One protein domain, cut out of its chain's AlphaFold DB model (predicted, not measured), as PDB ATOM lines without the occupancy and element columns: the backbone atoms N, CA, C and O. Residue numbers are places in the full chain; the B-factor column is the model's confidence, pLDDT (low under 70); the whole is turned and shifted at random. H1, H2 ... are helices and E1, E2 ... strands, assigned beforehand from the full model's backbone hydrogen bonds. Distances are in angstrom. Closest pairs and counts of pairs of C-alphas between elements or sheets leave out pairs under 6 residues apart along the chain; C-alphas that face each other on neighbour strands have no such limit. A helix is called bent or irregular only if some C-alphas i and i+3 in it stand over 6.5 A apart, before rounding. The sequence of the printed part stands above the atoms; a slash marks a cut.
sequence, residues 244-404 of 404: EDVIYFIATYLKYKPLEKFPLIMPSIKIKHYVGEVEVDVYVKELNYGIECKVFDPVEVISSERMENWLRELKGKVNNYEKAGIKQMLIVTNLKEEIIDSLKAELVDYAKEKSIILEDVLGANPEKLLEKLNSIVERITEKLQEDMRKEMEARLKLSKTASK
ATOM      1  N   GLU A 244      23.877 -33.304  17.651       94.25
ATOM      2  CA  GLU A 244      23.948 -31.998  18.309       94.25
ATOM      3  C   GLU A 244      22.659 -31.182  18.163       94.25
ATOM      4  O   GLU A 244      22.488 -30.174  18.836       94.25
ATOM      5  N   ASP A 245      21.714 -31.601  17.328       95.25
ATOM      6  CA  ASP A 245      20.457 -30.882  17.105       95.25
ATOM      7  C   ASP A 245      19.639 -30.672  18.394       95.25
ATOM      8  O   ASP A 245      19.182 -29.555  18.641       95.25
ATOM      9  N   VAL A 246      19.531 -31.687  19.264       96.38
ATOM     10  CA  VAL A 246      18.929 -31.545  20.611       96.38
ATOM     11  C   VAL A 246      19.688 -30.525  21.466       96.38
ATOM     12  O   VAL A 246      19.069 -29.705  22.141       96.38
ATOM     13  N   ILE A 247      21.025 -30.561  21.432       96.50
ATOM     14  CA  ILE A 247      21.897 -29.687  22.233       96.50
ATOM     15  C   ILE A 247      21.667 -28.231  21.835       96.50
ATOM     16  O   ILE A 247      21.397 -27.379  22.686       96.50
ATOM     17  N   TYR A 248      21.727 -27.949  20.532       96.12
ATOM     18  CA  TYR A 248      21.507 -26.606  20.017       96.12
ATOM     19  C   TYR A 248      20.066 -26.145  20.244       96.12
ATOM     20  O   TYR A 248      19.870 -24.983  20.595       96.12
ATOM     21  N   PHE A 249      19.065 -27.025  20.121       96.88
ATOM     22  CA  PHE A 249      17.685 -26.696  20.486       96.88
ATOM     23  C   PHE A 249      17.566 -26.253  21.947       96.88
ATOM     24  O   PHE A 249      17.100 -25.143  22.204       96.88
ATOM     25  N   ILE A 250      18.043 -27.068  22.892       97.56
ATOM     26  CA  ILE A 250      17.967 -26.770  24.329       97.56
ATOM     27  C   ILE A 250      18.695 -25.466  24.656       97.56
ATOM     28  O   ILE A 250      18.135 -24.596  25.322       97.56
ATOM     29  N   ALA A 251      19.926 -25.301  24.169       96.06
ATOM     30  CA  ALA A 251      20.707 -24.100  24.430       96.06
ATOM     31  C   ALA A 251      20.019 -22.839  23.891       96.06
ATOM     32  O   ALA A 251      19.951 -21.822  24.581       96.06
ATOM     33  N   THR A 252      19.468 -22.919  22.680       94.56
ATOM     34  CA  THR A 252      18.791 -21.788  22.041       94.56
ATOM     35  C   THR A 252      17.465 -21.467  22.736       94.56
ATOM     36  O   THR A 252      17.160 -20.296  22.963       94.56
ATOM     37  N   TYR A 253      16.721 -22.490  23.171       95.19
ATOM     38  CA  TYR A 253      15.509 -22.326  23.975       95.19
ATOM     39  C   TYR A 253      15.813 -21.604  25.293       95.19
ATOM     40  O   TYR A 253      15.207 -20.578  25.588       95.19
ATOM     41  N   LEU A 254      16.807 -22.073  26.055       95.06
ATOM     42  CA  LEU A 254      17.199 -21.460  27.332       95.06
ATOM     43  C   LEU A 254      17.766 -20.044  27.172       95.06
ATOM     44  O   LEU A 254      17.643 -19.233  28.087       95.06
ATOM     45  N   LYS A 255      18.378 -19.737  26.025       91.62
ATOM     46  CA  LYS A 255      18.912 -18.406  25.714       91.62
ATOM     47  C   LYS A 255      17.799 -17.387  25.459       91.62
ATOM     48  O   LYS A 255      17.876 -16.275  25.976       91.62
ATOM     49  N   TYR A 256      16.782 -17.758  24.677       89.00
ATOM     50  CA  TYR A 256      15.773 -16.812  24.188       89.00
ATOM     51  C   TYR A 256      14.461 -16.819  24.968       89.00
ATOM     52  O   TYR A 256      13.868 -15.756  25.139       89.00
ATOM     53  N   LYS A 257      14.028 -17.961  25.512       89.75
ATOM     54  CA  LYS A 257      12.779 -18.058  26.280       89.75
ATOM     55  C   LYS A 257      12.708 -17.083  27.470       89.75
ATOM     56  O   LYS A 257      11.640 -16.505  27.672       89.75
ATOM     57  N   PRO A 258      13.792 -16.820  28.233       84.88
ATOM     58  CA  PRO A 258      13.755 -15.811  29.288       84.88
ATOM     59  C   PRO A 258      13.409 -14.413  28.772       84.88
ATOM     60  O   PRO A 258      12.750 -13.672  29.494       84.88
ATOM     61  N   LEU A 259      13.795 -14.054  27.537       80.19
ATOM     62  CA  LEU A 259      13.600 -12.710  26.975       80.19
ATOM     63  C   LEU A 259      12.120 -12.298  26.885       80.19
ATOM     64  O   LEU A 259      11.820 -11.109  26.940       80.19
ATOM     65  N   GLU A 260      11.191 -13.256  26.833       78.62
ATOM     66  CA  GLU A 260       9.741 -12.995  26.897       78.62
ATOM     67  C   GLU A 260       9.307 -12.333  28.209       78.62
ATOM     68  O   GLU A 260       8.313 -11.611  28.243       78.62
ATOM     69  N   LYS A 261      10.062 -12.548  29.294       70.25
ATOM     70  CA  LYS A 261       9.840 -11.906  30.597       70.25
ATOM     71  C   LYS A 261      10.607 -10.578  30.733       70.25
ATOM     72  O   LYS A 261      10.714 -10.055  31.838       70.25
ATOM     73  N   PHE A 262      11.154 -10.050  29.631       64.69
ATOM     74  CA  PHE A 262      11.986  -8.840  29.567       64.69
ATOM     75  C   PHE A 262      13.137  -8.756  30.600       64.69
ATOM     76  O   PHE A 262      13.331  -7.707  31.220       64.69
ATOM     77  N   PRO A 263      13.945  -9.810  30.819       61.91
ATOM     78  CA  PRO A 263      15.194  -9.672  31.547       61.91
ATOM     79  C   PRO A 263      16.108  -8.702  30.792       61.91
ATOM     80  O   PRO A 263      16.349  -8.833  29.595       61.91
ATOM     81  N   LEU A 264      16.645  -7.722  31.514       67.25
ATOM     82  CA  LEU A 264      17.572  -6.721  30.977       67.25
ATOM     83  C   LEU A 264      18.946  -7.319  30.605       67.25
ATOM     84  O   LEU A 264      19.789  -6.617  30.049       67.25
ATOM     85  N   ILE A 265      19.185  -8.598  30.918       77.88
ATOM     86  CA  ILE A 265      20.445  -9.318  30.706       77.88
ATOM     87  C   ILE A 265      20.151 -10.682  30.073       77.88
ATOM     88  O   ILE A 265      19.280 -11.417  30.534       77.88
ATOM     89  N   MET A 266      20.907 -11.026  29.030       83.69
ATOM     90  CA  MET A 266      20.828 -12.335  28.381       83.69
ATOM     91  C   MET A 266      21.611 -13.382  29.197       83.69
ATOM     92  O   MET A 266      22.745 -13.094  29.594       83.69
ATOM     93  N   PRO A 267      21.062 -14.587  29.435       89.25
ATOM     94  CA  PRO A 267      21.769 -15.622  30.185       89.25
ATOM     95  C   PRO A 267      23.021 -16.119  29.457       89.25
ATOM     96  O   PRO A 267      23.059 -16.244  28.228       89.25
ATOM     97  N   SER A 268      24.046 -16.471  30.229       92.75
ATOM     98  CA  SER A 268      25.302 -17.047  29.757       92.75
ATOM     99  C   SER A 268      25.162 -18.558  29.542       92.75
ATOM    100  O   SER A 268      25.706 -19.370  30.301       92.75
ATOM    101  N   ILE A 269      24.496 -18.926  28.448       94.56
ATOM    102  CA  ILE A 269      24.395 -20.306  27.960       94.56
ATOM    103  C   ILE A 269      25.582 -20.624  27.047       94.56
ATOM    104  O   ILE A 269      25.863 -19.883  26.102       94.56
ATOM    105  N   LYS A 270      26.278 -21.736  27.302       94.88
ATOM    106  CA  LYS A 270      27.389 -22.208  26.462       94.88
ATOM    107  C   LYS A 270      27.126 -23.622  25.957       94.88
ATOM    108  O   LYS A 270      26.701 -24.479  26.723       94.88
ATOM    109  N   ILE A 271      27.417 -23.856  24.683       94.50
ATOM    110  CA  ILE A 271      27.297 -25.160  24.021       94.50
ATOM    111  C   ILE A 271      28.677 -25.809  23.978       94.50
ATOM    112  O   ILE A 271      29.651 -25.110  23.685       94.50
ATOM    113  N   LYS A 272      28.761 -27.117  24.256       93.12
ATOM    114  CA  LYS A 272      30.009 -27.900  24.169       93.12
ATOM    115  C   LYS A 272      31.159 -27.234  24.932       93.12
ATOM    116  O   LYS A 272      32.277 -27.073  24.442       93.12
ATOM    117  N   HIS A 273      30.849 -26.750  26.135       93.25
ATOM    118  CA  HIS A 273      31.776 -25.957  26.926       93.25
ATOM    119  C   HIS A 273      32.674 -26.850  27.768       93.25
ATOM    120  O   HIS A 273      32.188 -27.681  28.525       93.25
ATOM    121  N   TYR A 274      33.979 -26.614  27.689       93.38
ATOM    122  CA  TYR A 274      34.945 -27.262  28.562       93.38
ATOM    123  C   TYR A 274      35.012 -26.543  29.911       93.38
ATOM    124  O   TYR A 274      35.355 -25.358  29.974       93.38
ATOM    125  N   VAL A 275      34.697 -27.269  30.984       89.88
ATOM    126  CA  VAL A 275      34.922 -26.854  32.372       89.88
ATOM    127  C   VAL A 275      36.033 -27.744  32.930       89.88
ATOM    128  O   VAL A 275      35.823 -28.917  33.238       89.88
ATOM    129  N   GLY A 276      37.254 -27.206  32.971       88.19
ATOM    130  CA  GLY A 276      38.454 -28.030  33.124       88.19
ATOM    131  C   GLY A 276      38.666 -28.902  31.883       88.19
ATOM    132  O   GLY A 276      38.687 -28.392  30.766       88.19
ATOM    133  N   GLU A 277      38.795 -30.214  32.077       90.75
ATOM    134  CA  GLU A 277      38.979 -31.199  30.995       90.75
ATOM    135  C   GLU A 277      37.663 -31.836  30.515       90.75
ATOM    136  O   GLU A 277      37.664 -32.709  29.649       90.75
ATOM    137  N   VAL A 278      36.529 -31.422  31.081       93.38
ATOM    138  CA  VAL A 278      35.227 -32.048  30.833       93.38
ATOM    139  C   VAL A 278      34.386 -31.170  29.920       93.38
ATOM    140  O   VAL A 278      34.103 -30.018  30.243       93.38
ATOM    141  N   GLU A 279      33.955 -31.737  28.794       94.81
ATOM    142  CA  GLU A 279      32.978 -31.129  27.892       94.81
ATOM    143  C   GLU A 279      31.553 -31.307  28.434       94.81
ATOM    144  O   GLU A 279      31.117 -32.426  28.715       94.81
ATOM    145  N   VAL A 280      30.827 -30.194  28.545       96.19
ATOM    146  CA  VAL A 280      29.415 -30.121  28.933       96.19
ATOM    147  C   VAL A 280      28.594 -29.760  27.701       96.19
ATOM    148  O   VAL A 280      28.869 -28.735  27.069       96.19
ATOM    149  N   ASP A 281      27.577 -30.559  27.372       97.19
ATOM    150  CA  ASP A 281      26.779 -30.340  26.156       97.19
ATOM    151  C   ASP A 281      26.077 -28.972  26.174       97.19
ATOM    152  O   ASP A 281      26.264 -28.180  25.247       97.19
ATOM    153  N   VAL A 282      25.344 -28.656  27.250       97.88
ATOM    154  CA  VAL A 282      24.829 -27.300  27.513       97.88
ATOM    155  C   VAL A 282      25.160 -26.890  28.943       97.88
ATOM    156  O   VAL A 282      24.750 -27.548  29.896       97.88
ATOM    157  N   TYR A 283      25.877 -25.781  29.100       97.62
ATOM    158  CA  TYR A 283      26.238 -25.216  30.397       97.62
ATOM    159  C   TYR A 283      25.511 -23.893  30.647       97.62
ATOM    160  O   TYR A 283      25.645 -22.949  29.862       97.62
ATOM    161  N   VAL A 284      24.782 -23.815  31.762       96.81
ATOM    162  CA  VAL A 284      24.115 -22.601  32.254       96.81
ATOM    163  C   VAL A 284      24.938 -22.038  33.408       96.81
ATOM    164  O   VAL A 284      24.941 -22.583  34.518       96.81
ATOM    165  N   LYS A 285      25.660 -20.945  33.150       94.12
ATOM    166  CA  LYS A 285      26.643 -20.399  34.096       94.12
ATOM    167  C   LYS A 285      25.997 -19.897  35.388       94.12
ATOM    168  O   LYS A 285      26.531 -20.138  36.466       94.12
ATOM    169  N   GLU A 286      24.856 -19.225  35.279       92.38
ATOM    170  CA  GLU A 286      24.133 -18.591  36.390       92.38
ATOM    171  C   GLU A 286      23.760 -19.591  37.489       92.38
ATOM    172  O   GLU A 286      23.764 -19.258  38.674       92.38
ATOM    173  N   LEU A 287      23.464 -20.827  37.083       94.19
ATOM    174  CA  LEU A 287      23.018 -21.902  37.962       94.19
ATOM    175  C   LEU A 287      24.121 -22.928  38.270       94.19
ATOM    176  O   LEU A 287      23.891 -23.844  39.056       94.19
ATOM    177  N   ASN A 288      25.306 -22.798  37.655       94.50
ATOM    178  CA  ASN A 288      26.327 -23.850  37.597       94.50
ATOM    179  C   ASN A 288      25.719 -25.224  37.245       94.50
ATOM    180  O   ASN A 288      25.894 -26.223  37.957       94.50
ATOM    181  N   TYR A 289      24.948 -25.219  36.158       96.69
ATOM    182  CA  TYR A 289      24.069 -26.306  35.750       96.69
ATOM    183  C   TYR A 289      24.527 -26.891  34.418       96.69
ATOM    184  O   TYR A 289      24.740 -26.150  33.454       96.69
ATOM    185  N   GLY A 290      24.667 -28.211  34.363       97.69
ATOM    186  CA  GLY A 290      25.023 -28.935  33.148       97.69
ATOM    187  C   GLY A 290      23.850 -29.749  32.614       97.69
ATOM    188  O   GLY A 290      23.188 -30.461  33.360       97.69
ATOM    189  N   ILE A 291      23.623 -29.701  31.309       98.50
ATOM    190  CA  ILE A 291      22.713 -30.611  30.610       98.50
ATOM    191  C   ILE A 291      23.577 -31.533  29.762       98.50
ATOM    192  O   ILE A 291      24.477 -31.061  29.070       98.50
ATOM    193  N   GLU A 292      23.342 -32.836  29.855       98.12
ATOM    194  CA  GLU A 292      23.958 -33.868  29.018       98.12
ATOM    195  C   GLU A 292      22.890 -34.433  28.079       98.12
ATOM    196  O   GLU A 292      21.808 -34.825  28.524       98.12
ATOM    197  N   CYS A 293      23.190 -34.499  26.784       97.69
ATOM    198  CA  CYS A 293      22.281 -35.002  25.764       97.69
ATOM    199  C   CYS A 293      22.819 -36.304  25.154       97.69
ATOM    200  O   CYS A 293      23.954 -36.388  24.669       97.69
ATOM    201  N   LYS A 294      21.990 -37.349  25.158       95.75
ATOM    202  CA  LYS A 294      22.352 -38.686  24.669       95.75
ATOM    203  C   LYS A 294      21.249 -39.296  23.818       95.75
ATOM    204  O   LYS A 294      20.297 -39.886  24.314       95.75
ATOM    205  N   VAL A 295      21.409 -39.179  22.504       93.81
ATOM    206  CA  VAL A 295      20.541 -39.841  21.525       93.81
ATOM    207  C   VAL A 295      21.157 -41.195  21.181       93.81
ATOM    208  O   VAL A 295      22.193 -41.245  20.519       93.81
ATOM    209  N   PHE A 296      20.540 -42.288  21.618       92.88
ATOM    210  CA  PHE A 296      20.954 -43.661  21.334       92.88
ATOM    211  C   PHE A 296      20.367 -44.166  20.011       92.88
ATOM    212  O   PHE A 296      19.298 -43.739  19.577       92.88
ATOM    213  N   ASP A 297      21.069 -45.085  19.354       89.88
ATOM    214  CA  ASP A 297      20.528 -45.786  18.186       89.88
ATOM    215  C   ASP A 297      19.381 -46.729  18.580       89.88
ATOM    216  O   ASP A 297      19.381 -47.258  19.698       89.88
ATOM    217  N   PRO A 298      18.402 -46.941  17.680       81.31
ATOM    218  CA  PRO A 298      17.247 -47.767  17.977       81.31
ATOM    219  C   PRO A 298      17.690 -49.220  18.154       81.31
ATOM    220  O   PRO A 298      18.585 -49.705  17.460       81.31
ATOM    221  N   VAL A 299      17.042 -49.922  19.079       80.50
ATOM    222  CA  VAL A 299      17.276 -51.344  19.340       80.50
ATOM    223  C   VAL A 299      15.947 -52.088  19.299       80.50
ATOM    224  O   VAL A 299      14.943 -51.591  19.804       80.50
ATOM    225  N   GLU A 300      15.930 -53.266  18.675       72.00
ATOM    226  CA  GLU A 300      14.714 -54.084  18.569       72.00
ATOM    227  C   GLU A 300      14.359 -54.764  19.895       72.00
ATOM    228  O   GLU A 300      13.183 -54.882  20.234       72.00
ATOM    229  N   VAL A 301      15.373 -55.172  20.665       80.81
ATOM    230  CA  VAL A 301      15.222 -55.833  21.966       80.81
ATOM    231  C   VAL A 301      16.143 -55.166  22.981       80.81
ATOM    232  O   VAL A 301      17.329 -54.952  22.719       80.81
ATOM    233  N   ILE A 302      15.595 -54.843  24.151       84.75
ATOM    234  CA  ILE A 302      16.345 -54.269  25.268       84.75
ATOM    235  C   ILE A 302      16.768 -55.422  26.177       84.75
ATOM    236  O   ILE A 302      15.943 -55.994  26.884       84.75
ATOM    237  N   SER A 303      18.046 -55.793  26.122       87.88
ATOM    238  CA  SER A 303      18.637 -56.771  27.038       87.88
ATOM    239  C   SER A 303      19.120 -56.101  28.327       87.88
ATOM    240  O   SER A 303      19.428 -54.905  28.337       87.88
ATOM    241  N   SER A 304      19.259 -56.878  29.405       88.94
ATOM    242  CA  SER A 304      19.841 -56.394  30.667       88.94
ATOM    243  C   SER A 304      21.250 -55.830  30.461       88.94
ATOM    244  O   SER A 304      21.539 -54.730  30.913       88.94
ATOM    245  N   GLU A 305      22.083 -56.513  29.668       90.94
ATOM    246  CA  GLU A 305      23.425 -56.037  29.300       90.94
ATOM    247  C   GLU A 305      23.375 -54.659  28.618       90.94
ATOM    248  O   GLU A 305      24.214 -53.789  28.861       90.94
ATOM    249  N   ARG A 306      22.372 -54.416  27.765       90.19
ATOM    250  CA  ARG A 306      22.211 -53.121  27.099       90.19
ATOM    251  C   ARG A 306      21.837 -52.022  28.090       90.19
ATOM    252  O   ARG A 306      22.405 -50.934  27.996       90.19
ATOM    253  N   MET A 307      20.937 -52.305  29.031       91.06
ATOM    254  CA  MET A 307      20.608 -51.351  30.094       91.06
ATOM    255  C   MET A 307      21.824 -51.044  30.967       91.06
ATOM    256  O   MET A 307      22.103 -49.875  31.221       91.06
ATOM    257  N   GLU A 308      22.586 -52.065  31.364       92.31
ATOM    258  CA  GLU A 308      23.822 -51.900  32.139       92.31
ATOM    259  C   GLU A 308      24.851 -51.046  31.391       92.31
ATOM    260  O   GLU A 308      25.506 -50.189  31.986       92.31
ATOM    261  N   ASN A 309      24.972 -51.231  30.074       92.94
ATOM    262  CA  ASN A 309      25.852 -50.425  29.236       92.94
ATOM    263  C   ASN A 309      25.424 -48.948  29.205       92.94
ATOM    264  O   ASN A 309      26.274 -48.077  29.404       92.94
ATOM    265  N   TRP A 310      24.131 -48.658  29.010       94.94
ATOM    266  CA  TRP A 310      23.607 -47.284  29.069       94.94
ATOM    267  C   TRP A 310      23.811 -46.659  30.444       94.94
ATOM    268  O   TRP A 310      24.297 -45.534  30.555       94.94
ATOM    269  N   LEU A 311      23.505 -47.404  31.501       95.31
ATOM    270  CA  LEU A 311      23.695 -46.954  32.869       95.31
ATOM    271  C   LEU A 311      25.167 -46.643  33.162       95.31
ATOM    272  O   LEU A 311      25.469 -45.603  33.743       95.31
ATOM    273  N   ARG A 312      26.095 -47.514  32.746       96.12
ATOM    274  CA  ARG A 312      27.540 -47.305  32.916       96.12
ATOM    275  C   ARG A 312      28.012 -46.048  32.190       96.12
ATOM    276  O   ARG A 312      28.790 -45.281  32.757       96.12
ATOM    277  N   GLU A 313      27.535 -45.824  30.969       95.81
ATOM    278  CA  GLU A 313      27.835 -44.614  30.201       95.81
ATOM    279  C   GLU A 313      27.342 -43.351  30.927       95.81
ATOM    280  O   GLU A 313      28.118 -42.415  31.140       95.81
ATOM    281  N   LEU A 314      26.088 -43.350  31.389       96.69
ATOM    282  CA  LEU A 314      25.488 -42.217  32.100       96.69
ATOM    283  C   LEU A 314      26.146 -41.968  33.469       96.69
ATOM    284  O   LEU A 314      26.450 -40.819  33.793       96.69
ATOM    285  N   LYS A 315      26.482 -43.017  34.235       96.88
ATOM    286  CA  LYS A 315      27.289 -42.907  35.471       96.88
ATOM    287  C   LYS A 315      28.662 -42.285  35.190       96.88
ATOM    288  O   LYS A 315      29.144 -41.463  35.969       96.88
ATOM    289  N   GLY A 316      29.275 -42.619  34.053       96.25
ATOM    290  CA  GLY A 316      30.500 -41.972  33.577       96.25
ATOM    291  C   GLY A 316      30.339 -40.459  33.396       96.25
ATOM    292  O   GLY A 316      31.216 -39.697  33.807       96.25
ATOM    293  N   LYS A 317      29.200 -40.007  32.857       96.12
ATOM    294  CA  LYS A 317      28.896 -38.574  32.705       96.12
ATOM    295  C   LYS A 317      28.691 -37.861  34.035       96.12
ATOM    296  O   LYS A 317      29.263 -36.788  34.219       96.12
ATOM    297  N   VAL A 318      27.994 -38.487  34.981       96.62
ATOM    298  CA  VAL A 318      27.846 -37.971  36.354       96.62
ATOM    299  C   VAL A 318      29.220 -37.733  36.998       96.62
ATOM    300  O   VAL A 318      29.482 -36.639  37.494       96.62
ATOM    301  N   ASN A 319      30.135 -38.706  36.909       95.69
ATOM    302  CA  ASN A 319      31.501 -38.567  37.434       95.69
ATOM    303  C   ASN A 319      32.288 -37.437  36.758       95.69
ATOM    304  O   ASN A 319      33.050 -36.724  37.407       95.69
ATOM    305  N   ASN A 320      32.140 -37.275  35.443       95.31
ATOM    306  CA  ASN A 320      32.805 -36.189  34.731       95.31
ATOM    307  C   ASN A 320      32.269 -34.828  35.197       95.31
ATOM    308  O   ASN A 320      33.051 -33.918  35.459       95.31
ATOM    309  N   TYR A 321      30.953 -34.694  35.358       95.69
ATOM    310  CA  TYR A 321      30.338 -33.435  35.777       95.69
ATOM    311  C   TYR A 321      30.702 -33.081  37.230       95.69
ATOM    312  O   TYR A 321      31.002 -31.917  37.509       95.69
ATOM    313  N   GLU A 322      30.785 -34.067  38.129       95.00
ATOM    314  CA  GLU A 322      31.334 -33.875  39.481       95.00
ATOM    315  C   GLU A 322      32.765 -33.317  39.422       95.00
ATOM    316  O   GLU A 322      33.047 -32.285  40.034       95.00
ATOM    317  N   LYS A 323      33.666 -33.963  38.665       93.31
ATOM    318  CA  LYS A 323      35.070 -33.526  38.525       93.31
ATOM    319  C   LYS A 323      35.191 -32.105  37.979       93.31
ATOM    320  O   LYS A 323      36.106 -31.377  38.355       93.31
ATOM    321  N   ALA A 324      34.263 -31.711  37.112       93.44
ATOM    322  CA  ALA A 324      34.170 -30.366  36.559       93.44
ATOM    323  C   ALA A 324      33.631 -29.325  37.563       93.44
ATOM    324  O   ALA A 324      33.569 -28.137  37.253       93.44
ATOM    325  N   GLY A 325      33.216 -29.742  38.763       94.00
ATOM    326  CA  GLY A 325      32.635 -28.866  39.778       94.00
ATOM    327  C   GLY A 325      31.197 -28.430  39.475       94.00
ATOM    328  O   GLY A 325      30.716 -27.463  40.080       94.00
ATOM    329  N   ILE A 326      30.502 -29.119  38.566       95.00
ATOM    330  CA  ILE A 326      29.094 -28.861  38.241       95.00
ATOM    331  C   ILE A 326      28.231 -29.348  39.402       95.00
ATOM    332  O   ILE A 326      28.425 -30.445  39.923       95.00
ATOM    333  N   LYS A 327      27.282 -28.516  39.839       93.62
ATOM    334  CA  LYS A 327      26.474 -28.807  41.036       93.62
ATOM    335  C   LYS A 327      25.146 -29.467  40.721       93.62
ATOM    336  O   LYS A 327      24.636 -30.221  41.547       93.62
ATOM    337  N   GLN A 328      24.589 -29.169  39.556       96.06
ATOM    338  CA  GLN A 328      23.276 -29.642  39.147       96.06
ATOM    339  C   GLN A 328      23.338 -30.164  37.718       96.06
ATOM    340  O   GLN A 328      24.020 -29.579  36.871       96.06
ATOM    341  N   MET A 329      22.637 -31.265  37.465       96.88
ATOM    342  CA  MET A 329      22.667 -31.953  36.182       96.88
ATOM    343  C   MET A 329      21.267 -32.334  35.704       96.88
ATOM    344  O   MET A 329      20.456 -32.822  36.488       96.88
ATOM    345  N   LEU A 330      21.028 -32.183  34.402       98.31
ATOM    346  CA  LEU A 330      19.924 -32.811  33.675       98.31
ATOM    347  C   LEU A 330      20.489 -33.776  32.639       98.31
ATOM    348  O   LEU A 330      21.412 -33.418  31.904       98.31
ATOM    349  N   ILE A 331      19.910 -34.966  32.533       98.25
ATOM    350  CA  ILE A 331      20.206 -35.893  31.439       98.25
ATOM    351  C   ILE A 331      18.998 -35.927  30.504       98.25
ATOM    352  O   ILE A 331      17.879 -36.168  30.947       98.25
ATOM    353  N   VAL A 332      19.215 -35.704  29.210       98.31
ATOM    354  CA  VAL A 332      18.180 -35.761  28.170       98.31
ATOM    355  C   VAL A 332      18.538 -36.855  27.176       98.31
ATOM    356  O   VAL A 332      19.625 -36.842  26.599       98.31
ATOM    357  N   THR A 333      17.631 -37.800  26.950       97.06
ATOM    358  CA  THR A 333      17.856 -38.937  26.053       97.06
ATOM    359  C   THR A 333      16.695 -39.142  25.086       97.06
ATOM    360  O   THR A 333      15.680 -38.462  25.176       97.06
ATOM    361  N   ASN A 334      16.822 -40.093  24.162       95.12
ATOM    362  CA  ASN A 334      15.716 -40.543  23.314       95.12
ATOM    363  C   ASN A 334      15.119 -41.899  23.739       95.12
ATOM    364  O   ASN A 334      14.436 -42.545  22.941       95.12
ATOM    365  N   LEU A 335      15.404 -42.367  24.959       93.31
ATOM    366  CA  LEU A 335      14.851 -43.628  25.452       93.31
ATOM    367  C   LEU A 335      13.361 -43.468  25.784       93.31
ATOM    368  O   LEU A 335      12.876 -42.368  26.061       93.31
ATOM    369  N   LYS A 336      12.633 -44.586  25.740       89.50
ATOM    370  CA  LYS A 336      11.223 -44.625  26.136       89.50
ATOM    371  C   LYS A 336      11.087 -44.496  27.649       89.50
ATOM    372  O   LYS A 336      11.962 -44.945  28.386       89.50
ATOM    373  N   GLU A 337       9.973 -43.927  28.094       89.12
ATOM    374  CA  GLU A 337       9.720 -43.608  29.505       89.12
ATOM    375  C   GLU A 337       9.856 -44.828  30.428       89.12
ATOM    376  O   GLU A 337      10.444 -44.712  31.498       89.12
ATOM    377  N   GLU A 338       9.447 -46.023  29.985       86.69
ATOM    378  CA  GLU A 338       9.546 -47.237  30.811       86.69
ATOM    379  C   GLU A 338      11.006 -47.604  31.146       86.69
ATOM    380  O   GLU A 338      11.307 -48.151  32.209       86.69
ATOM    381  N   ILE A 339      11.932 -47.282  30.239       89.69
ATOM    382  CA  ILE A 339      13.376 -47.480  30.426       89.69
ATOM    383  C   ILE A 339      13.942 -46.369  31.312       89.69
ATOM    384  O   ILE A 339      14.791 -46.621  32.170       89.69
ATOM    385  N   ILE A 340      13.478 -45.136  31.097       92.56
ATOM    386  CA  ILE A 340      13.924 -43.954  31.838       92.56
ATOM    387  C   ILE A 340      13.661 -44.112  33.323       92.56
ATOM    388  O   ILE A 340      14.570 -43.853  34.105       92.56
ATOM    389  N   ASP A 341      12.476 -44.578  33.713       90.06
ATOM    390  CA  ASP A 341      12.126 -44.737  35.126       90.06
ATOM    391  C   ASP A 341      13.102 -45.679  35.849       90.06
ATOM    392  O   ASP A 341      13.554 -45.389  36.961       90.06
ATOM    393  N   SER A 342      13.510 -46.755  35.166       88.56
ATOM    394  CA  SER A 342      14.489 -47.722  35.675       88.56
ATOM    395  C   SER A 342      15.887 -47.101  35.809       88.56
ATOM    396  O   SER A 342      16.526 -47.215  36.853       88.56
ATOM    397  N   LEU A 343      16.355 -46.387  34.777       92.56
ATOM    398  CA  LEU A 343      17.668 -45.727  34.792       92.56
ATOM    399  C   LEU A 343      17.728 -44.572  35.799       92.56
ATOM    400  O   LEU A 343      18.756 -44.359  36.443       92.56
ATOM    401  N   LYS A 344      16.637 -43.815  35.931       93.94
ATOM    402  CA  LYS A 344      16.546 -42.630  36.784       93.94
ATOM    403  C   LYS A 344      16.740 -42.986  38.249       93.94
ATOM    404  O   LYS A 344      17.512 -42.300  38.913       93.94
ATOM    405  N   ALA A 345      16.092 -44.042  38.742       89.94
ATOM    406  CA  ALA A 345      16.238 -44.471  40.132       89.94
ATOM    407  C   ALA A 345      17.713 -44.742  40.481       89.94
ATOM    408  O   ALA A 345      18.256 -44.148  41.412       89.94
ATOM    409  N   GLU A 346      18.392 -45.540  39.655       93.06
ATOM    410  CA  GLU A 346      19.802 -45.874  39.866       93.06
ATOM    411  C   GLU A 346      20.750 -44.678  39.711       93.06
ATOM    412  O   GLU A 346      21.735 -44.560  40.444       93.06
ATOM    413  N   LEU A 347      20.485 -43.788  38.752       96.00
ATOM    414  CA  LEU A 347      21.321 -42.612  38.519       96.00
ATOM    415  C   LEU A 347      21.155 -41.556  39.610       96.00
ATOM    416  O   LEU A 347      22.138 -40.907  39.962       96.00
ATOM    417  N   VAL A 348      19.950 -41.387  40.157       94.38
ATOM    418  CA  VAL A 348      19.690 -40.452  41.258       94.38
ATOM    419  C   VAL A 348      20.450 -40.880  42.508       94.38
ATOM    420  O   VAL A 348      21.099 -40.044  43.136       94.38
ATOM    421  N   ASP A 349      20.417 -42.166  42.852       91.75
ATOM    422  CA  ASP A 349      21.141 -42.661  44.023       91.75
ATOM    423  C   ASP A 349      22.656 -42.579  43.822       91.75
ATOM    424  O   ASP A 349      23.363 -42.066  44.691       91.75
ATOM    425  N   TYR A 350      23.147 -42.923  42.628       95.31
ATOM    426  CA  TYR A 350      24.558 -42.750  42.287       95.31
ATOM    427  C   TYR A 350      25.012 -41.279  42.321       95.31
ATOM    428  O   TYR A 350      26.100 -40.967  42.801       95.31
ATOM    429  N   ALA A 351      24.190 -40.347  41.835       93.88
ATOM    430  CA  ALA A 351      24.506 -38.919  41.832       93.88
ATOM    431  C   ALA A 351      24.602 -38.334  43.251       93.88
ATOM    432  O   ALA A 351      25.497 -37.527  43.520       93.88
ATOM    433  N   LYS A 352      23.748 -38.789  44.181       90.94
ATOM    434  CA  LYS A 352      23.826 -38.391  45.599       90.94
ATOM    435  C   LYS A 352      25.183 -38.747  46.207       90.94
ATOM    436  O   LYS A 352      25.753 -37.926  46.924       90.94
ATOM    437  N   GLU A 353      25.731 -39.919  45.883       93.00
ATOM    438  CA  GLU A 353      27.073 -40.334  46.327       93.00
ATOM    439  C   GLU A 353      28.191 -39.445  45.751       93.00
ATOM    440  O   GLU A 353      29.259 -39.321  46.350       93.00
ATOM    441  N   LYS A 354      27.948 -38.803  44.603       89.62
ATOM    442  CA  LYS A 354      28.899 -37.950  43.869       89.62
ATOM    443  C   LYS A 354      28.721 -36.456  44.120       89.62
ATOM    444  O   LYS A 354      29.220 -35.643  43.351       89.62
ATOM    445  N   SER A 355      28.017 -36.062  45.184       90.44
ATOM    446  CA  SER A 355      27.812 -34.647  45.552       90.44
ATOM    447  C   SER A 355      27.263 -33.765  44.412       90.44
ATOM    448  O   SER A 355      27.497 -32.552  44.390       90.44
ATOM    449  N   ILE A 356      26.526 -34.368  43.475       93.50
ATOM    450  CA  ILE A 356      25.873 -33.695  42.353       93.50
ATOM    451  C   ILE A 356      24.369 -33.928  42.442       93.50
ATOM    452  O   ILE A 356      23.897 -35.032  42.710       93.50
ATOM    453  N   ILE A 357      23.595 -32.870  42.229       94.62
ATOM    454  CA  ILE A 357      22.138 -32.956  42.235       94.62
ATOM    455  C   ILE A 357      21.696 -33.314  40.817       94.62
ATOM    456  O   ILE A 357      21.644 -32.450  39.940       94.62
ATOM    457  N   LEU A 358      21.395 -34.593  40.586       95.88
ATOM    458  CA  LEU A 358      20.731 -35.023  39.358       95.88
ATOM    459  C   LEU A 358      19.254 -34.637  39.442       95.88
ATOM    460  O   LEU A 358      18.490 -35.225  40.205       95.88
ATOM    461  N   GLU A 359      18.867 -33.623  38.679       94.31
ATOM    462  CA  GLU A 359      17.520 -33.069  38.740       94.31
ATOM    463  C   GLU A 359      16.499 -33.953  38.026       94.31
ATOM    464  O   GLU A 359      15.354 -34.056  38.468       94.31
ATOM    465  N   ASP A 360      16.893 -34.554  36.901       95.69
ATOM    466  CA  ASP A 360      16.074 -35.527  36.185       95.69
ATOM    467  C   ASP A 360      16.861 -36.299  35.120       95.69
ATOM    468  O   ASP A 360      17.957 -35.901  34.704       95.69
ATOM    469  N   VAL A 361      16.239 -37.373  34.640       96.88
ATOM    470  CA  VAL A 361      16.602 -38.092  33.421       96.88
ATOM    471  C   VAL A 361      15.360 -38.103  32.536       96.88
ATOM    472  O   VAL A 361      14.330 -38.638  32.931       96.88
ATOM    473  N   LEU A 362      15.442 -37.485  31.361       96.88
ATOM    474  CA  LEU A 362      14.320 -37.341  30.436       96.88
ATOM    475  C   LEU A 362      14.456 -38.285  29.240       96.88
ATOM    476  O   LEU A 362      15.557 -38.509  28.722       96.88
ATOM    477  N   GLY A 363      13.319 -38.818  28.798       94.50
ATOM    478  CA  GLY A 363      13.188 -39.576  27.559       94.50
ATOM    479  C   GLY A 363      12.834 -38.704  26.358       94.50
ATOM    480  O   GLY A 363      12.962 -37.479  26.380       94.50
ATOM    481  N   ALA A 364      12.328 -39.354  25.312       91.56
ATOM    482  CA  ALA A 364      11.958 -38.714  24.048       91.56
ATOM    483  C   ALA A 364      10.657 -37.879  24.092       91.56
ATOM    484  O   ALA A 364      10.145 -37.515  23.033       91.56
ATOM    485  N   ASN A 365      10.081 -37.606  25.270       93.69
ATOM    486  CA  ASN A 365       8.835 -36.850  25.399       93.69
ATOM    487  C   ASN A 365       9.093 -35.326  25.330       93.69
ATOM    488  O   ASN A 365       9.666 -34.760  26.269       93.69
ATOM    489  N   PRO A 366       8.622 -34.622  24.277       94.44
ATOM    490  CA  PRO A 366       8.840 -33.185  24.152       94.44
ATOM    491  C   PRO A 366       8.140 -32.346  25.225       94.44
ATOM    492  O   PRO A 366       8.675 -31.317  25.622       94.44
ATOM    493  N   GLU A 367       6.971 -32.763  25.713       95.19
ATOM    494  CA  GLU A 367       6.204 -32.032  26.733       95.19
ATOM    495  C   GLU A 367       6.981 -31.979  28.045       95.19
ATOM    496  O   GLU A 367       7.200 -30.895  28.587       95.19
ATOM    497  N   LYS A 368       7.484 -33.137  28.492       95.19
ATOM    498  CA  LYS A 368       8.328 -33.240  29.692       95.19
ATOM    499  C   LYS A 368       9.616 -32.432  29.544       95.19
ATOM    500  O   LYS A 368      10.035 -31.769  30.492       95.19
ATOM    501  N   LEU A 369      10.233 -32.451  28.355       96.62
ATOM    502  CA  LEU A 369      11.397 -31.608  28.080       96.62
ATOM    503  C   LEU A 369      11.047 -30.126  28.245       96.62
ATOM    504  O   LEU A 369      11.727 -29.431  28.996       96.62
ATOM    505  N   LEU A 370       9.995 -29.637  27.589       96.94
ATOM    506  CA  LEU A 370       9.619 -28.223  27.660       96.94
ATOM    507  C   LEU A 370       9.220 -27.789  29.072       96.94
ATOM    508  O   LEU A 370       9.611 -26.703  29.495       96.94
ATOM    509  N   GLU A 371       8.496 -28.624  29.820       96.69
ATOM    510  CA  GLU A 371       8.178 -28.375  31.231       96.69
ATOM    511  C   GLU A 371       9.459 -28.167  32.051       96.69
ATOM    512  O   GLU A 371       9.605 -27.162  32.756       96.69
ATOM    513  N   LYS A 372      10.439 -29.061  31.882       97.31
ATOM    514  CA  LYS A 372      11.717 -28.964  32.584       97.31
ATOM    515  C   LYS A 372      12.524 -27.738  32.168       97.31
ATOM    516  O   LYS A 372      13.062 -27.037  33.026       97.31
ATOM    517  N   LEU A 373      12.581 -27.440  30.871       97.25
ATOM    518  CA  LEU A 373      13.265 -26.252  30.366       97.25
ATOM    519  C   LEU A 373      12.604 -24.964  30.868       97.25
ATOM    520  O   LEU A 373      13.317 -24.025  31.211       97.25
ATOM    521  N   ASN A 374      11.275 -24.916  30.981       96.12
ATOM    522  CA  ASN A 374      10.564 -23.775  31.562       96.12
ATOM    523  C   ASN A 374      10.933 -23.562  33.036       96.12
ATOM    524  O   ASN A 374      11.237 -22.436  33.426       96.12
ATOM    525  N   SER A 375      11.005 -24.635  33.830       96.62
ATOM    526  CA  SER A 375      11.471 -24.555  35.223       96.62
ATOM    527  C   SER A 375      12.926 -24.063  35.332       96.62
ATOM    528  O   SER A 375      13.275 -23.292  36.230       96.62
ATOM    529  N   ILE A 376      13.800 -24.464  34.401       96.12
ATOM    530  CA  ILE A 376      15.174 -23.942  34.322       96.12
ATOM    531  C   ILE A 376      15.162 -22.446  33.963       96.12
ATOM    532  O   ILE A 376      15.844 -21.661  34.619       96.12
ATOM    533  N   VAL A 377      14.365 -22.033  32.972       94.69
ATOM    534  CA  VAL A 377      14.211 -20.627  32.553       94.69
ATOM    535  C   VAL A 377      13.757 -19.733  33.705       94.69
ATOM    536  O   VAL A 377      14.270 -18.623  33.859       94.69
ATOM    537  N   GLU A 378      12.822 -20.200  34.529       93.69
ATOM    538  CA  GLU A 378      12.349 -19.464  35.705       93.69
ATOM    539  C   GLU A 378      13.474 -19.214  36.704       93.69
ATOM    540  O   GLU A 378      13.744 -18.060  37.035       93.69
ATOM    541  N   ARG A 379      14.222 -20.260  37.068       93.88
ATOM    542  CA  ARG A 379      15.371 -20.137  37.977       93.88
ATOM    543  C   ARG A 379      16.486 -19.259  37.411       93.88
ATOM    544  O   ARG A 379      17.085 -18.485  38.156       93.88
ATOM    545  N   ILE A 380      16.765 -19.347  36.106       93.00
ATOM    546  CA  ILE A 380      17.711 -18.444  35.427       93.00
ATOM    547  C   ILE A 380      17.249 -16.993  35.595       93.00
ATOM    548  O   ILE A 380      18.040 -16.131  35.973       93.00
ATOM    549  N   THR A 381      15.968 -16.726  35.333       90.81
ATOM    550  CA  THR A 381      15.396 -15.374  35.391       90.81
ATOM    551  C   THR A 381      15.477 -14.800  36.806       90.81
ATOM    552  O   THR A 381      15.951 -13.678  36.980       90.81
ATOM    553  N   GLU A 382      15.090 -15.579  37.818       91.25
ATOM    554  CA  GLU A 382      15.184 -15.190  39.231       91.25
ATOM    555  C   GLU A 382      16.627 -14.881  39.639       91.25
ATOM    556  O   GLU A 382      16.904 -13.861  40.275       91.25
ATOM    557  N   LYS A 383      17.571 -15.737  39.229       90.94
ATOM    558  CA  LYS A 383      18.989 -15.569  39.542       90.94
ATOM    559  C   LYS A 383      19.571 -14.306  38.906       90.94
ATOM    560  O   LYS A 383      20.275 -13.558  39.586       90.94
ATOM    561  N   LEU A 384      19.243 -14.037  37.642       89.75
ATOM    562  CA  LEU A 384      19.661 -12.821  36.941       89.75
ATOM    563  C   LEU A 384      19.088 -11.561  37.598       89.75
ATOM    564  O   LEU A 384      19.824 -10.602  37.821       89.75
ATOM    565  N   GLN A 385      17.801 -11.562  37.952       88.06
ATOM    566  CA  GLN A 385      17.166 -10.435  38.646       88.06
ATOM    567  C   GLN A 385      17.814 -10.164  40.010       88.06
ATOM    568  O   GLN A 385      18.059  -9.008  40.367       88.06
ATOM    569  N   GLU A 386      18.137 -11.218  40.757       90.06
ATOM    570  CA  GLU A 386      18.803 -11.100  42.052       90.06
ATOM    571  C   GLU A 386      20.233 -10.555  41.930       90.06
ATOM    572  O   GLU A 386      20.640  -9.688  42.710       90.06
ATOM    573  N   ASP A 387      21.000 -11.030  40.948       87.38
ATOM    574  CA  ASP A 387      22.367 -10.560  40.714       87.38
ATOM    575  C   ASP A 387      22.374  -9.092  40.250       87.38
ATOM    576  O   ASP A 387      23.174  -8.293  40.745       87.38
ATOM    577  N   MET A 388      21.410  -8.693  39.411       86.44
ATOM    578  CA  MET A 388      21.193  -7.290  39.040       86.44
ATOM    579  C   MET A 388      20.874  -6.404  40.245       86.44
ATOM    580  O   MET A 388      21.431  -5.310  40.379       86.44
ATOM    581  N   ARG A 389      19.985  -6.863  41.136       87.56
ATOM    582  CA  ARG A 389      19.626  -6.128  42.356       87.56
ATOM    583  C   ARG A 389      20.854  -5.906  43.238       87.56
ATOM    584  O   ARG A 389      21.109  -4.776  43.656       87.56
ATOM    585  N   LYS A 390      21.658  -6.954  43.446       89.25
ATOM    586  CA  LYS A 390      22.920  -6.881  44.203       89.25
ATOM    587  C   LYS A 390      23.919  -5.918  43.574       89.25
ATOM    588  O   LYS A 390      24.540  -5.131  44.291       89.25
ATOM    589  N   GLU A 391      24.064  -5.947  42.253       88.00
ATOM    590  CA  GLU A 391      24.961  -5.037  41.543       88.00
ATOM    591  C   GLU A 391      24.499  -3.576  41.669       88.00
ATOM    592  O   GLU A 391      25.309  -2.687  41.950       88.00
ATOM    593  N   MET A 392      23.194  -3.318  41.535       87.44
ATOM    594  CA  MET A 392      22.627  -1.977  41.687       87.44
ATOM    595  C   MET A 392      22.819  -1.439  43.110       87.44
ATOM    596  O   MET A 392      23.246  -0.296  43.288       87.44
ATOM    597  N   GLU A 393      22.575  -2.264  44.131       90.31
ATOM    598  CA  GLU A 393      22.821  -1.905  45.531       90.31
ATOM    599  C   GLU A 393      24.301  -1.601  45.804       90.31
ATOM    600  O   GLU A 393      24.614  -0.637  46.512       90.31
ATOM    601  N   ALA A 394      25.221  -2.383  45.231       88.69
ATOM    602  CA  ALA A 394      26.658  -2.152  45.362       88.69
ATOM    603  C   ALA A 394      27.084  -0.822  44.715       88.69
ATOM    604  O   ALA A 394      27.793  -0.029  45.343       88.69
ATOM    605  N   ARG A 395      26.590  -0.523  43.505       87.00
ATOM    606  CA  ARG A 395      26.844   0.755  42.813       87.00
ATOM    607  C   ARG A 395      26.291   1.951  43.594       87.00
ATOM    608  O   ARG A 395      26.981   2.960  43.746       87.00
ATOM    609  N   LEU A 396      25.087   1.830  44.158       86.62
ATOM    610  CA  LEU A 396      24.486   2.875  44.993       86.62
ATOM    611  C   LEU A 396      25.298   3.128  46.271       86.62
ATOM    612  O   LEU A 396      25.522   4.288  46.627       86.62
ATOM    613  N   LYS A 397      25.796   2.078  46.938       84.50
ATOM    614  CA  LYS A 397      26.675   2.217  48.115       84.50
ATOM    615  C   LYS A 397      27.983   2.934  47.766       84.50
ATOM    616  O   LYS A 397      28.369   3.858  48.479       84.50
ATOM    617  N   LEU A 398      28.621   2.585  46.649       79.06
ATOM    618  CA  LEU A 398      29.849   3.246  46.185       79.06
ATOM    619  C   LEU A 398      29.619   4.729  45.854       79.06
ATOM    620  O   LEU A 398      30.383   5.578  46.310       79.06
ATOM    621  N   SER A 399      28.522   5.069  45.166       70.69
ATOM    622  CA  SER A 399      28.191   6.468  44.835       70.69
ATOM    623  C   SER A 399      27.958   7.350  46.073       70.69
ATOM    624  O   SER A 399      28.413   8.491  46.119       70.69
ATOM    625  N   LYS A 400      27.328   6.804  47.125       69.75
ATOM    626  CA  LYS A 400      27.131   7.491  48.414       69.75
ATOM    627  C   LYS A 400      28.424   7.668  49.211       69.75
ATOM    628  O   LYS A 400      28.494   8.570  50.039       69.75
ATOM    629  N   THR A 401      29.417   6.813  48.979       65.44
ATOM    630  CA  THR A 401      30.723   6.884  49.651       65.44
ATOM    631  C   THR A 401      31.667   7.852  48.936       65.44
ATOM    632  O   THR A 401      32.483   8.475  49.592       65.44
ATOM    633  N   ALA A 402      31.521   8.023  47.617       57.88
ATOM    634  CA  ALA A 402      32.282   8.988  46.815       57.88
ATOM    635  C   ALA A 402      31.719  10.426  46.850       57.88
ATOM    636  O   ALA A 402      32.374  11.349  46.381       57.88
ATOM    637  N   SER A 403      30.496  10.612  47.365       54.59
ATOM    638  CA  SER A 403      29.832  11.925  47.500       54.59
ATOM    639  C   SER A 403      29.952  12.524  48.913       54.59
ATOM    640  O   SER A 403      29.312  13.533  49.210       54.59
ATOM    641  N   LYS A 404      30.720  11.875  49.792       49.03
ATOM    642  CA  LYS A 404      31.194  12.398  51.078       49.03
ATOM    643  C   LYS A 404      32.695  12.591  50.977       49.03
ATOM    644  O   LYS A 404      33.179  13.544  51.621       49.03
TER     645      LYS A 404
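What this domain is: This is residues 244 to 404 of the 404 residues of an uncharacterized protein of Desulfurococcales archaeon ex4484_217_2 (UniProt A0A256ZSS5). A strongly twisted sheet of five strands is sandwiched between helices, H1 and the near part of H4 over one face, H2 and H3 over the other, in three layers. From this body residues 389 to 404, of which 389 to 402 belong to H4, stick out as a long arm. The 161 printed residues hold four named helices and five named strands in the order H1 E1 E2 E3 H2 E4 H3 E5 H4, of mixed class; the sheet, also mixed, runs E1 E2 E3 E4 E5, antiparallel up to E3 and parallel from there. The whole is only just loose, close to compact, with a radius of gyration of the C-alphas of 18.6 A; it spans 75 by 32 by 24 A, and the body without the arm 50 by 30 by 23 A.

How they stand to each other: Along the printed part come H1 at residues 245 to 261, E1 at 269 to 275, E2 at 278 to 284, E3 at 289 to 294, H2 at 304 to 323, E4 at 328 to 333, H3 at 337 to 353, E5 at 357 to 362 and H4 at 366 to 402. H1 is on the sheet at a height of 9.6 A; its closest C-alpha pair with E2 is Ala 251 and Val 282, 6.1 A. E1, E2 and E3 form a meander, each strand the antiparallel neighbour of the one before, in two hairpins: N 270 and O 283 are 2.9 A apart, N 291 and O 282 2.8 A. E3, H2, E4 and E4, H3, E5 are strand-helix-strand units, two parallel neighbour strands with a helix between, each with a right-handed crossover; N 332 and O 292 are 2.8 A apart, N 359 and O 329 2.8 A. H2 and H3 touch at a steep tilt of 40 degrees, the same way, closest at the C-alphas of Leu 311 and Leu 343, 6.4 A. H3 lies over E5 at a height of 7.2 A. H4 touches H1 with residues 373 to 381 alone, closest at the C-alphas of Val 377 and Pro 258, 5.8 A; H4 and H2 are apart. Every O i to N i+4 pair is within hydrogen-bond range in H2 and H4, but 9 of 13 in H1 and 11 of 13 in H3.

Where its parts are: H1 begins at C-alpha 245 (20.457, -30.882, 17.105), is 25.6 A long and only just irregular, with C-alphas 255 and 258 6.8 A apart. H2 is 28.6 A long, and H3, 24.4 A, has a kink of 28 degrees near residue 344. H4, 53.3 A long, ends at C-alpha 402 (32.282, 8.988, 46.815).

The domain as a whole: The C-alphas of Val 301 and Lys 404, the two farthest apart, are 75.9 A apart. The printed part has no cut and no long link. Its mean pLDDT is 90.7; residues 262 to 264 and 400 to 404 are under 70.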